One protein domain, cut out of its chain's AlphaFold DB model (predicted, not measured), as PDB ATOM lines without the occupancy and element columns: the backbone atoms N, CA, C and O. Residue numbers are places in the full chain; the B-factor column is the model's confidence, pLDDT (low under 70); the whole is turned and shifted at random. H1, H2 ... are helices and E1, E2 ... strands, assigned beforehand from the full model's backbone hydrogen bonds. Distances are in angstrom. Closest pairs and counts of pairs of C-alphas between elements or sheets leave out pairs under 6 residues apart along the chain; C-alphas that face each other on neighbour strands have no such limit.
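AT A GLANCE: This is residues 6 to 88 of the 184 residues of an uncharacterized protein of Flammeovirga sp. MY04 (UniProt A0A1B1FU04). A small three-stranded antiparallel sheet, E1 to E3, has helix H1 over one face and helices H3 and H4 on the opposite face; H3 stands up from the sheet and folds back along H2 in a helical hairpin. H1 and H2 lie toward opposite ends of the longest axis, and H4 packs on H3 at a steep angle. The printed part has 83 residues, with four named helices and three named strands in the order H1 E1 E2 H2 H3 E3 H4; the sheet's order is E1 - E2 - E3. The class is mixed, helices and strands, and the whole is compact, with a radius of gyration of the C-alphas of 12.1 A and spans of 38 by 32 by 18 A.

HOW THE PARTS SIT: Start at H1, residues 6 to 15, which is on the sheet of E1, residues 18 to 22, E2, residues 28 to 32, and E3, residues 64 to 67. H1 and this sheet make two layers, a helix on one face of a sheet: its height over the sheet is 9.3 A, and it runs along the strands, over E2, at 10 degrees to E2 on the local plane. The closest C-alphas of H1 and E2 are those of His 15 and Trp 32, 6.0 A apart. E1 and E2 form an antiparallel hairpin, with N 19 and O 31 within hydrogen-bond range at 2.8 A. H2, residues 38 to 50, is not on the sheet; it touches H3, residues 52 to 63, at a shallow tilt of 21 degrees, opposite ways, a helical hairpin whose closest C-alphas, of Ala 47 and Ala 55, are 4.8 A apart. H3 is on the face opposite H1 and stands up from the sheet at 56 degrees. E3 is antiparallel to E2, with N 30 and O 66 at 2.8 A, within hydrogen-bond range. H4, residues 76 to 86, is on the same face as H3 and touches it at a steep tilt of 62 degrees, the same way; their closest C-alphas, of Val 56 and Ala 80, are 5.8 A apart. H1 and H4 are each apart from H2. Every O i to N i+4 pair is within hydrogen-bond range in H1 and H3, against 7 of 9 in H2 and 6 of 7 in H4.

IN THESE COORDINATES: Find C-alpha 6 at (37.346, -1.856, -0.382); from there H1 runs 14.1 A to residue 15. E1 spans 13.3 A and E2 13.6 A. Look for C-alpha 38 at (11.918, 8.031, -5.915), where H2 begins its 19.1 A. H3 spans 16.0 A and E3 8.2 A, and H4 runs 15.1 A to C-alpha 86 at (22.888, 10.273, -13.797).

THE WHOLE: The two C-alphas farthest apart, of Asp 6 and Asn 50, are 38.6 A apart. The printed part has no cut; the link from E3 to H4 is short, and the other links are tight. The mean pLDDT of the printed part is 93.0, and no printed residue is under 70.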
ATOM      1  N   ASP A   6      38.152  -1.483  -1.545       94.25
ATOM      2  CA  ASP A   6      37.346  -1.856  -0.382       94.25
ATOM      3  C   ASP A   6      36.325  -0.768  -0.023       94.25
ATOM      4  O   ASP A   6      35.164  -1.082   0.242       94.25
ATOM      5  N   LYS A   7      36.716   0.517  -0.091       94.44
ATOM      6  CA  LYS A   7      35.793   1.649   0.101       94.44
ATOM      7  C   LYS A   7      34.694   1.658  -0.961       94.44
ATOM      8  O   LYS A   7      33.516   1.727  -0.625       94.44
ATOM      9  N   ILE A   8      35.074   1.523  -2.232       94.12
ATOM     10  CA  ILE A   8      34.125   1.490  -3.354       94.12
ATOM     11  C   ILE A   8      33.125   0.341  -3.184       94.12
ATOM     12  O   ILE A   8      31.929   0.537  -3.384       94.12
ATOM     13  N   GLN A   9      33.587  -0.851  -2.801       94.88
ATOM     14  CA  GLN A   9      32.707  -1.999  -2.582       94.88
ATOM     15  C   GLN A   9      31.769  -1.792  -1.390       94.88
ATOM     16  O   GLN A   9      30.595  -2.152  -1.484       94.88
ATOM     17  N   ALA A  10      32.253  -1.198  -0.296       95.38
ATOM     18  CA  ALA A  10      31.425  -0.877   0.861       95.38
ATOM     19  C   ALA A  10      30.299   0.100   0.490       95.38
ATOM     20  O   ALA A  10      29.131  -0.203   0.729       95.38
ATOM     21  N   TRP A  11      30.625   1.201  -0.191       95.94
ATOM     22  CA  TRP A  11      29.622   2.161  -0.650       95.94
ATOM     23  C   TRP A  11      28.656   1.570  -1.661       95.94
ATOM     24  O   TRP A  11      27.461   1.821  -1.569       95.94
ATOM     25  N   LYS A  12      29.138   0.741  -2.595       94.75
ATOM     26  CA  LYS A  12      28.246   0.079  -3.549       94.75
ATOM     27  C   LYS A  12      27.280  -0.892  -2.885       94.75
ATOM     28  O   LYS A  12      26.150  -1.055  -3.329       94.75
ATOM     29  N   LYS A  13      27.715  -1.547  -1.811       93.94
ATOM     30  CA  LYS A  13      26.856  -2.434  -1.029       93.94
ATOM     31  C   LYS A  13      25.791  -1.660  -0.250       93.94
ATOM     32  O   LYS A  13      24.690  -2.173  -0.083       93.94
ATOM     33  N   GLU A  14      26.124  -0.472   0.243       93.69
ATOM     34  CA  GLU A  14      25.223   0.353   1.051       93.69
ATOM     35  C   GLU A  14      24.256   1.188   0.202       93.69
ATOM     36  O   GLU A  14      23.067   1.257   0.506       93.69
ATOM     37  N   HIS A  15      24.756   1.781  -0.879       91.62
ATOM     38  CA  HIS A  15      24.046   2.783  -1.671       91.62
ATOM     39  C   HIS A  15      23.838   2.386  -3.137       91.62
ATOM     40  O   HIS A  15      23.373   3.213  -3.913       91.62
ATOM     41  N   GLY A  16      24.222   1.174  -3.548       90.25
ATOM     42  CA  GLY A  16      24.112   0.702  -4.932       90.25
ATOM     43  C   GLY A  16      25.094   1.379  -5.894       90.25
ATOM     44  O   GLY A  16      26.297   1.410  -5.660       90.25
ATOM     45  N   ASP A  17      24.617   1.899  -7.019       92.06
ATOM     46  CA  ASP A  17      25.484   2.568  -7.993       92.06
ATOM     47  C   ASP A  17      26.015   3.904  -7.450       92.06
ATOM     48  O   ASP A  17      25.249   4.785  -7.052       92.06
ATOM     49  N   ILE A  18      27.337   4.075  -7.492       95.12
ATOM     50  CA  ILE A  18      28.033   5.300  -7.077       95.12
ATOM     51  C   ILE A  18      28.777   5.934  -8.250       95.12
ATOM     52  O   ILE A  18      29.202   5.239  -9.174       95.12
ATOM     53  N   ASN A  19      28.970   7.248  -8.186       95.44
ATOM     54  CA  ASN A  19      29.596   8.059  -9.221       95.44
ATOM     55  C   ASN A  19      30.593   9.038  -8.603       95.44
ATOM     56  O   ASN A  19      30.369   9.550  -7.509       95.44
ATOM     57  N   LEU A  20      31.669   9.315  -9.336       94.75
ATOM     58  CA  LEU A  20      32.635  10.353  -9.002       94.75
ATOM     59  C   LEU A  20      32.348  11.593  -9.852       94.75
ATOM     60  O   LEU A  20      32.368  11.531 -11.083       94.75
ATOM     61  N   ILE A  21      32.091  12.715  -9.193       93.69
ATOM     62  CA  ILE A  21      32.023  14.030  -9.819       93.69
ATOM     63  C   ILE A  21      33.377  14.696  -9.618       93.69
ATOM     64  O   ILE A  21      33.791  14.918  -8.488       93.69
ATOM     65  N   GLU A  22      34.043  15.013 -10.724       92.25
ATOM     66  CA  GLU A  22      35.287  15.789 -10.737       92.25
ATOM     67  C   GLU A  22      35.052  17.131 -11.431       92.25
ATOM     68  O   GLU A  22      34.487  17.153 -12.527       92.25
ATOM     69  N   THR A  23      35.453  18.236 -10.829       91.88
ATOM     70  CA  THR A  23      35.384  19.571 -11.444       91.88
ATOM     71  C   THR A  23      36.676  19.888 -12.198       91.88
ATOM     72  O   THR A  23      37.705  19.236 -12.004       91.88
ATOM     73  N   GLU A  24      36.650  20.901 -13.067       87.69
ATOM     74  CA  GLU A  24      37.854  21.322 -13.805       87.69
ATOM     75  C   GLU A  24      38.983  21.844 -12.895       87.69
ATOM     76  O   GLU A  24      40.158  21.732 -13.248       87.69
ATOM     77  N   ASP A  25      38.654  22.369 -11.710       88.12
ATOM     78  CA  ASP A  25      39.618  22.827 -10.699       88.12
ATOM     79  C   ASP A  25      40.145  21.699  -9.787       88.12
ATOM     80  O   ASP A  25      40.964  21.946  -8.901       88.12
ATOM     81  N   GLY A  26      39.737  20.452 -10.045       89.94
ATOM     82  CA  GLY A  26      40.275  19.254  -9.401       89.94
ATOM     83  C   GLY A  26      39.584  18.843  -8.101       89.94
ATOM     84  O   GLY A  26      40.096  17.949  -7.422       89.94
ATOM     85  N   LYS A  27      38.443  19.447  -7.748       93.25
ATOM     86  CA  LYS A  27      37.613  18.963  -6.638       93.25
ATOM     87  C   LYS A  27      36.905  17.676  -7.021       93.25
ATOM     88  O   LYS A  27      36.574  17.446  -8.186       93.25
ATOM     89  N   GLN A  28      36.673  16.829  -6.028       94.81
ATOM     90  CA  GLN A  28      36.140  15.488  -6.232       94.81
ATOM     91  C   GLN A  28      35.090  15.141  -5.182       94.81
ATOM     92  O   GLN A  28      35.386  15.167  -3.992       94.81
ATOM     93  N   ALA A  29      33.906  14.708  -5.614       95.38
ATOM     94  CA  ALA A  29      32.853  14.200  -4.736       95.38
ATOM     95  C   ALA A  29      32.331  12.842  -5.210       95.38
ATOM     96  O   ALA A  29      32.037  12.649  -6.391       95.38
ATOM     97  N   VAL A  30      32.184  11.903  -4.281       96.38
ATOM     98  CA  VAL A  30      31.505  10.627  -4.501       96.38
ATOM     99  C   VAL A  30      30.048  10.786  -4.103       96.38
ATOM    100  O   VAL A  30      29.747  11.188  -2.978       96.38
ATOM    101  N   ILE A  31      29.149  10.429  -5.014       96.88
ATOM    102  CA  ILE A  31      27.708  10.420  -4.770       96.88
ATOM    103  C   ILE A  31      27.100   9.071  -5.155       96.88
ATOM    104  O   ILE A  31      27.614   8.395  -6.049       96.88
ATOM    105  N   TRP A  32      25.987   8.675  -4.543       96.56
ATOM    106  CA  TRP A  32      25.163   7.586  -5.080       96.56
ATOM    107  C   TRP A  32      24.208   8.088  -6.170       96.56
ATOM    108  O   TRP A  32      23.941   9.282  -6.289       96.56
ATOM    109  N   ASN A  33      23.745   7.192  -7.041       94.94
ATOM    110  CA  ASN A  33      22.911   7.571  -8.181       94.94
ATOM    111  C   ASN A  33      21.485   7.988  -7.731       94.94
ATOM    112  O   ASN A  33      20.779   7.142  -7.172       94.94
ATOM    113  N   PRO A  34      21.007   9.217  -8.037       95.81
ATOM    114  CA  PRO A  34      19.692   9.706  -7.605       95.81
ATOM    115  C   PRO A  34      18.509   8.814  -8.001       95.81
ATOM    116  O   PRO A  34      17.517   8.748  -7.275       95.81
ATOM    117  N   THR A  35      18.608   8.091  -9.123       95.44
ATOM    118  CA  THR A  35      17.546   7.196  -9.632       95.44
ATOM    119  C   THR A  35      17.255   6.005  -8.721       95.44
ATOM    120  O   THR A  35      16.251   5.318  -8.902       95.44
ATOM    121  N   GLN A  36      18.091   5.770  -7.709       94.12
ATOM    122  CA  GLN A  36      17.852   4.759  -6.683       94.12
ATOM    123  C   GLN A  36      16.851   5.196  -5.612       94.12
ATOM    124  O   GLN A  36      16.464   4.374  -4.786       94.12
ATOM    125  N   SER A  37      16.416   6.462  -5.619       96.25
ATOM    126  CA  SER A  37      15.374   6.945  -4.719       96.25
ATOM    127  C   SER A  37      14.323   7.769  -5.450       96.25
ATOM    128  O   SER A  37      14.588   8.857  -5.965       96.25
ATOM    129  N   LEU A  38      13.075   7.309  -5.394       96.56
ATOM    130  CA  LEU A  38      11.918   8.031  -5.915       96.56
ATOM    131  C   LEU A  38      11.755   9.391  -5.223       96.56
ATOM    132  O   LEU A  38      11.381  10.374  -5.863       96.56
ATOM    133  N   ASN A  39      12.048   9.471  -3.923       96.75
ATOM    134  CA  ASN A  39      11.943  10.718  -3.167       96.75
ATOM    135  C   ASN A  39      13.001  11.738  -3.592       96.75
ATOM    136  O   ASN A  39      12.660  12.907  -3.771       96.75
ATOM    137  N   VAL A  40      14.250  11.311  -3.802       97.38
ATOM    138  CA  VAL A  40      15.290  12.204  -4.335       97.38
ATOM    139  C   VAL A  40      14.927  12.631  -5.753       97.38
ATOM    140  O   VAL A  40      14.916  13.825  -6.034       97.38
ATOM    141  N   MET A  41      14.500  11.707  -6.617       97.19
ATOM    142  CA  MET A  41      14.054  12.041  -7.975       97.19
ATOM    143  C   MET A  41      12.906  13.056  -7.991       97.19
ATOM    144  O   MET A  41      12.904  13.966  -8.816       97.19
ATOM    145  N   LYS A  42      11.947  12.966  -7.063       96.88
ATOM    146  CA  LYS A  42      10.892  13.982  -6.907       96.88
ATOM    147  C   LYS A  42      11.459  15.361  -6.583       96.88
ATOM    148  O   LYS A  42      11.035  16.346  -7.190       96.88
ATOM    149  N   GLN A  43      12.399  15.438  -5.644       97.38
ATOM    150  CA  GLN A  43      13.032  16.701  -5.262       97.38
ATOM    151  C   GLN A  43      13.853  17.275  -6.419       97.38
ATOM    152  O   GLN A  43      13.685  18.442  -6.756       97.38
ATOM    153  N   VAL A  44      14.656  16.441  -7.084       96.19
ATOM    154  CA  VAL A  44      15.489  16.824  -8.232       96.19
ATOM    155  C   VAL A  44      14.627  17.348  -9.378       96.19
ATOM    156  O   VAL A  44      14.881  18.430  -9.895       96.19
ATOM    157  N   MET A  45      13.554  16.639  -9.742       94.75
ATOM    158  CA  MET A  45      12.646  17.078 -10.809       94.75
ATOM    159  C   MET A  45      11.881  18.353 -10.447       94.75
ATOM    160  O   MET A  45      11.576  19.143 -11.333       94.75
ATOM    161  N   THR A  46      11.572  18.565  -9.164       95.12
ATOM    162  CA  THR A  46      10.983  19.829  -8.695       95.12
ATOM    163  C   THR A  46      11.995  20.963  -8.826       95.12
ATOM    164  O   THR A  46      11.671  22.015  -9.362       95.12
ATOM    165  N   ALA A  47      13.237  20.738  -8.399       94.75
ATOM    166  CA  ALA A  47      14.308  21.721  -8.474       94.75
ATOM    167  C   ALA A  47      14.642  22.116  -9.923       94.75
ATOM    168  O   ALA A  47      14.770  23.301 -10.215       94.75
ATOM    169  N   PHE A  48      14.644  21.159 -10.860       91.19
ATOM    170  CA  PHE A  48      14.819  21.442 -12.291       91.19
ATOM    171  C   PHE A  48      13.752  22.362 -12.890       91.19
ATOM    172  O   PHE A  48      14.014  22.994 -13.912       91.19
ATOM    173  N   GLN A  49      12.557  22.449 -12.297       90.19
ATOM    174  CA  GLN A  49      11.540  23.407 -12.749       90.19
ATOM    175  C   GLN A  49      11.941  24.853 -12.435       90.19
ATOM    176  O   GLN A  49      11.483  25.763 -13.124       90.19
ATOM    177  N   ASN A  50      12.795  25.056 -11.429       91.62
ATOM    178  CA  ASN A  50      13.332  26.361 -11.063       91.62
ATOM    179  C   ASN A  50      14.645  26.633 -11.800       91.62
ATOM    180  O   ASN A  50      14.749  27.607 -12.545       91.62
ATOM    181  N   SER A  51      15.658  25.788 -11.582       91.38
ATOM    182  CA  SER A  51      16.985  25.961 -12.167       91.38
ATOM    183  C   SER A  51      17.803  24.663 -12.147       91.38
ATOM    184  O   SER A  51      17.578  23.760 -11.341       91.38
ATOM    185  N   GLU A  52      18.795  24.564 -13.036       89.56
ATOM    186  CA  GLU A  52      19.760  23.454 -13.002       89.56
ATOM    187  C   GLU A  52      20.652  23.510 -11.756       89.56
ATOM    188  O   GLU A  52      21.072  22.467 -11.269       89.56
ATOM    189  N   PHE A  53      20.898  24.712 -11.226       91.50
ATOM    190  CA  PHE A  53      21.674  24.932 -10.007       91.50
ATOM    191  C   PHE A  53      20.970  24.310  -8.794       91.50
ATOM    192  O   PHE A  53      21.572  23.505  -8.090       91.50
ATOM    193  N   ASP A  54      19.672  24.578  -8.621       93.44
ATOM    194  CA  ASP A  54      18.862  24.008  -7.538       93.44
ATOM    195  C   ASP A  54      18.879  22.471  -7.609       93.44
ATOM    196  O   ASP A  54      18.942  21.781  -6.591       93.44
ATOM    197  N   ALA A  55      18.831  21.909  -8.821       93.50
ATOM    198  CA  ALA A  55      18.886  20.464  -9.010       93.50
ATOM    199  C   ALA A  55      20.249  19.882  -8.613       93.50
ATOM    200  O   ALA A  55      20.292  18.809  -8.004       93.50
ATOM    201  N   VAL A  56      21.349  20.586  -8.911       93.75
ATOM    202  CA  VAL A  56      22.681  20.205  -8.426       93.75
ATOM    203  C   VAL A  56      22.717  20.202  -6.905       93.75
ATOM    204  O   VAL A  56      23.118  19.197  -6.326       93.75
ATOM    205  N   GLU A  57      22.241  21.266  -6.257       94.19
ATOM    206  CA  GLU A  57      22.211  21.344  -4.793       94.19
ATOM    207  C   GLU A  57      21.415  20.191  -4.179       94.19
ATOM    208  O   GLU A  57      21.874  19.562  -3.226       94.19
ATOM    209  N   VAL A  58      20.244  19.858  -4.730       96.06
ATOM    210  CA  VAL A  58      19.449  18.721  -4.245       96.06
ATOM    211  C   VAL A  58      20.218  17.410  -4.381       96.06
ATOM    212  O   VAL A  58      20.211  16.612  -3.442       96.06
ATOM    213  N   VAL A  59      20.877  17.164  -5.518       96.12
ATOM    214  CA  VAL A  59      21.651  15.930  -5.714       96.12
ATOM    215  C   VAL A  59      22.826  15.871  -4.752       96.12
ATOM    216  O   VAL A  59      22.964  14.860  -4.075       96.12
ATOM    217  N   ILE A  60      23.635  16.924  -4.639       94.75
ATOM    218  CA  ILE A  60      24.776  16.935  -3.718       94.75
ATOM    219  C   ILE A  60      24.287  16.726  -2.277       94.75
ATOM    220  O   ILE A  60      24.723  15.788  -1.619       94.75
ATOM    221  N   ASN A  61      23.282  17.475  -1.821       95.12
ATOM    222  CA  ASN A  61      22.787  17.377  -0.444       95.12
ATOM    223  C   ASN A  61      22.172  16.015  -0.085       95.12
ATOM    224  O   ASN A  61      22.244  15.601   1.069       95.12
ATOM    225  N   ASN A  62      21.539  15.325  -1.038       96.50
ATOM    226  CA  ASN A  62      20.871  14.047  -0.767       96.50
ATOM    227  C   ASN A  62      21.716  12.822  -1.136       96.50
ATOM    228  O   ASN A  62      21.473  11.740  -0.602       96.50
ATOM    229  N   CYS A  63      22.664  12.967  -2.065       96.81
ATOM    230  CA  CYS A  63      23.390  11.843  -2.654       96.81
ATOM    231  C   CYS A  63      24.863  11.767  -2.246       96.81
ATOM    232  O   CYS A  63      25.518  10.779  -2.573       96.81
ATOM    233  N   PHE A  64      25.396  12.783  -1.564       96.50
ATOM    234  CA  PHE A  64      26.798  12.836  -1.159       96.50
ATOM    235  C   PHE A  64      27.202  11.703  -0.210       96.50
ATOM    236  O   PHE A  64      26.466  11.343   0.708       96.50
ATOM    237  N   ILE A  65      28.399  11.162  -0.445       96.00
ATOM    238  CA  ILE A  65      29.018  10.103   0.357       96.00
ATOM    239  C   ILE A  65      30.325  10.608   0.981       96.00
ATOM    240  O   ILE A  65      30.465  10.621   2.201       96.00
ATOM    241  N   GLU A  66      31.299  11.000   0.156       96.06
ATOM    242  CA  GLU A  66      32.624  11.461   0.596       96.06
ATOM    243  C   GLU A  66      33.230  12.402  -0.459       96.06
ATOM    244  O   GLU A  66      32.917  12.288  -1.643       96.06
ATOM    245  N   GLY A  67      34.126  13.301  -0.047       94.12
ATOM    246  CA  GLY A  67      34.875  14.188  -0.938       94.12
ATOM    247  C   GLY A  67      34.703  15.664  -0.594       94.12
ATOM    248  O   GLY A  67      34.408  16.010   0.550       94.12
ATOM    249  N   ASP A  68      34.920  16.519  -1.584       93.88
ATOM    250  CA  ASP A  68      34.724  17.960  -1.490       93.88
ATOM    251  C   ASP A  68      33.233  18.311  -1.560       93.88
ATOM    252  O   ASP A  68      32.470  17.705  -2.315       93.88
ATOM    253  N   ASP A  69      32.815  19.318  -0.795       88.88
ATOM    254  CA  ASP A  69      31.481  19.895  -0.942       88.88
ATOM    255  C   ASP A  69      31.439  20.741  -2.222       88.88
ATOM    256  O   ASP A  69      32.164  21.729  -2.358       88.88
ATOM    257  N   LEU A  70      30.601  20.320  -3.170       88.31
ATOM    258  CA  LEU A  70      30.426  20.977  -4.466       88.31
ATOM    259  C   LEU A  70      29.233  21.949  -4.481       88.31
ATOM    260  O   LEU A  70      28.848  22.455  -5.538       88.31
ATOM    261  N   THR A  71      28.613  22.205  -3.329       85.62
ATOM    262  CA  THR A  71      27.506  23.159  -3.213       85.62
ATOM    263  C   THR A  71      28.000  24.578  -3.492       85.62
ATOM    264  O   THR A  71      28.971  25.043  -2.897       85.62
ATOM    265  N   GLY A  72      27.333  25.289  -4.407       82.62
ATOM    266  CA  GLY A  72      27.739  26.642  -4.799       82.62
ATOM    267  C   GLY A  72      29.064  26.711  -5.569       82.62
ATOM    268  O   GLY A  72      29.659  27.786  -5.647       82.62
ATOM    269  N   ASP A  73      29.539  25.586  -6.116       88.25
ATOM    270  CA  ASP A  73      30.787  25.542  -6.873       88.25
ATOM    271  C   ASP A  73      30.736  26.416  -8.140       88.25
ATOM    272  O   ASP A  73      29.692  26.570  -8.782       88.25
ATOM    273  N   ALA A  74      31.881  26.992  -8.516       83.50
ATOM    274  CA  ALA A  74      31.993  27.837  -9.701       83.50
ATOM    275  C   ALA A  74      31.739  27.059 -11.008       83.50
ATOM    276  O   ALA A  74      31.240  27.642 -11.971       83.50
ATOM    277  N   ASP A  75      32.023  25.753 -11.030       86.56
ATOM    278  CA  ASP A  75      31.780  24.841 -12.154       86.56
ATOM    279  C   ASP A  75      30.396  24.160 -12.082       86.56
ATOM    280  O   ASP A  75      30.187  23.027 -12.527       86.56
ATOM    281  N   ILE A  76      29.386  24.846 -11.533       87.56
ATOM    282  CA  ILE A  76      28.039  24.273 -11.403       87.56
ATOM    283  C   ILE A  76      27.465  23.786 -12.742       87.56
ATOM    284  O   ILE A  76      26.734  22.798 -12.784       87.56
ATOM    285  N   MET A  77      27.805  24.438 -13.858       88.31
ATOM    286  CA  MET A  77      27.325  24.029 -15.181       88.31
ATOM    287  C   MET A  77      27.938  22.696 -15.627       88.31
ATOM    288  O   MET A  77      27.227  21.852 -16.185       88.31
ATOM    289  N   GLY A  78      29.232  22.477 -15.364       90.69
ATOM    290  CA  GLY A  78      29.896  21.199 -15.611       90.69
ATOM    291  C   GLY A  78      29.289  20.084 -14.762       90.69
ATOM    292  O   GLY A  78      28.962  19.009 -15.279       90.69
ATOM    293  N   ILE A  79      29.034  20.372 -13.484       91.88
ATOM    294  CA  ILE A  79      28.388  19.442 -12.550       91.88
ATOM    295  C   ILE A  79      26.954  19.117 -12.997       91.88
ATOM    296  O   ILE A  79      26.586  17.944 -13.074       91.88
ATOM    297  N   ALA A  80      26.155  20.120 -13.372       90.88
ATOM    298  CA  ALA A  80      24.774  19.946 -13.822       90.88
ATOM    299  C   ALA A  80      24.676  19.030 -15.048       90.88
ATOM    300  O   ALA A  80      23.798  18.167 -15.121       90.88
ATOM    301  N   LYS A  81      25.608  19.165 -16.000       90.94
ATOM    302  CA  LYS A  81      25.675  18.280 -17.167       90.94
ATOM    303  C   LYS A  81      25.928  16.829 -16.760       90.94
ATOM    304  O   LYS A  81      25.257  15.938 -17.276       90.94
ATOM    305  N   LYS A  82      26.855  16.585 -15.827       91.06
ATOM    306  CA  LYS A  82      27.115  15.237 -15.294       91.06
ATOM    307  C   LYS A  82      25.886  14.687 -14.584       91.06
ATOM    308  O   LYS A  82      25.488  13.564 -14.865       91.06
ATOM    309  N   ILE A  83      25.241  15.498 -13.747       90.38
ATOM    310  CA  ILE A  83      24.026  15.113 -13.029       90.38
ATOM    311  C   ILE A  83      22.917  14.704 -13.989       90.38
ATOM    312  O   ILE A  83      22.322  13.660 -13.767       90.38
ATOM    313  N   LYS A  84      22.670  15.443 -15.076       90.56
ATOM    314  CA  LYS A  84      21.645  15.065 -16.066       90.56
ATOM    315  C   LYS A  84      21.831  13.644 -16.598       90.56
ATOM    316  O   LYS A  84      20.847  12.926 -16.704       90.56
ATOM    317  N   HIS A  85      23.070  13.223 -16.858       90.06
ATOM    318  CA  HIS A  85      23.371  11.850 -17.278       90.06
ATOM    319  C   HIS A  85      23.106  10.808 -16.182       90.06
ATOM    320  O   HIS A  85      22.805   9.660 -16.479       90.06
ATOM    321  N   LEU A  86      23.193  11.183 -14.904       92.19
ATOM    322  CA  LEU A  86      22.888  10.273 -13.797       92.19
ATOM    323  C   LEU A  86      21.388  10.028 -13.620       92.19
ATOM    324  O   LEU A  86      21.016   9.094 -12.918       92.19
ATOM    325  N   LEU A  87      20.534  10.853 -14.230       92.50
ATOM    326  CA  LEU A  87      19.076  10.748 -14.130       92.50
ATOM    327  C   LEU A  87      18.467   9.847 -15.204       92.50
ATOM    328  O   LEU A  87      17.244   9.709 -15.248       92.50
ATOM    329  N   ASP A  88      19.304   9.254 -16.057       91.44
ATOM    330  CA  ASP A  88      18.868   8.300 -17.065       91.44
ATOM    331  C   ASP A  88      18.207   7.098 -16.380       91.44
ATOM    332  O   ASP A  88      18.763   6.456 -15.484       91.44
TER     333      ASP A  88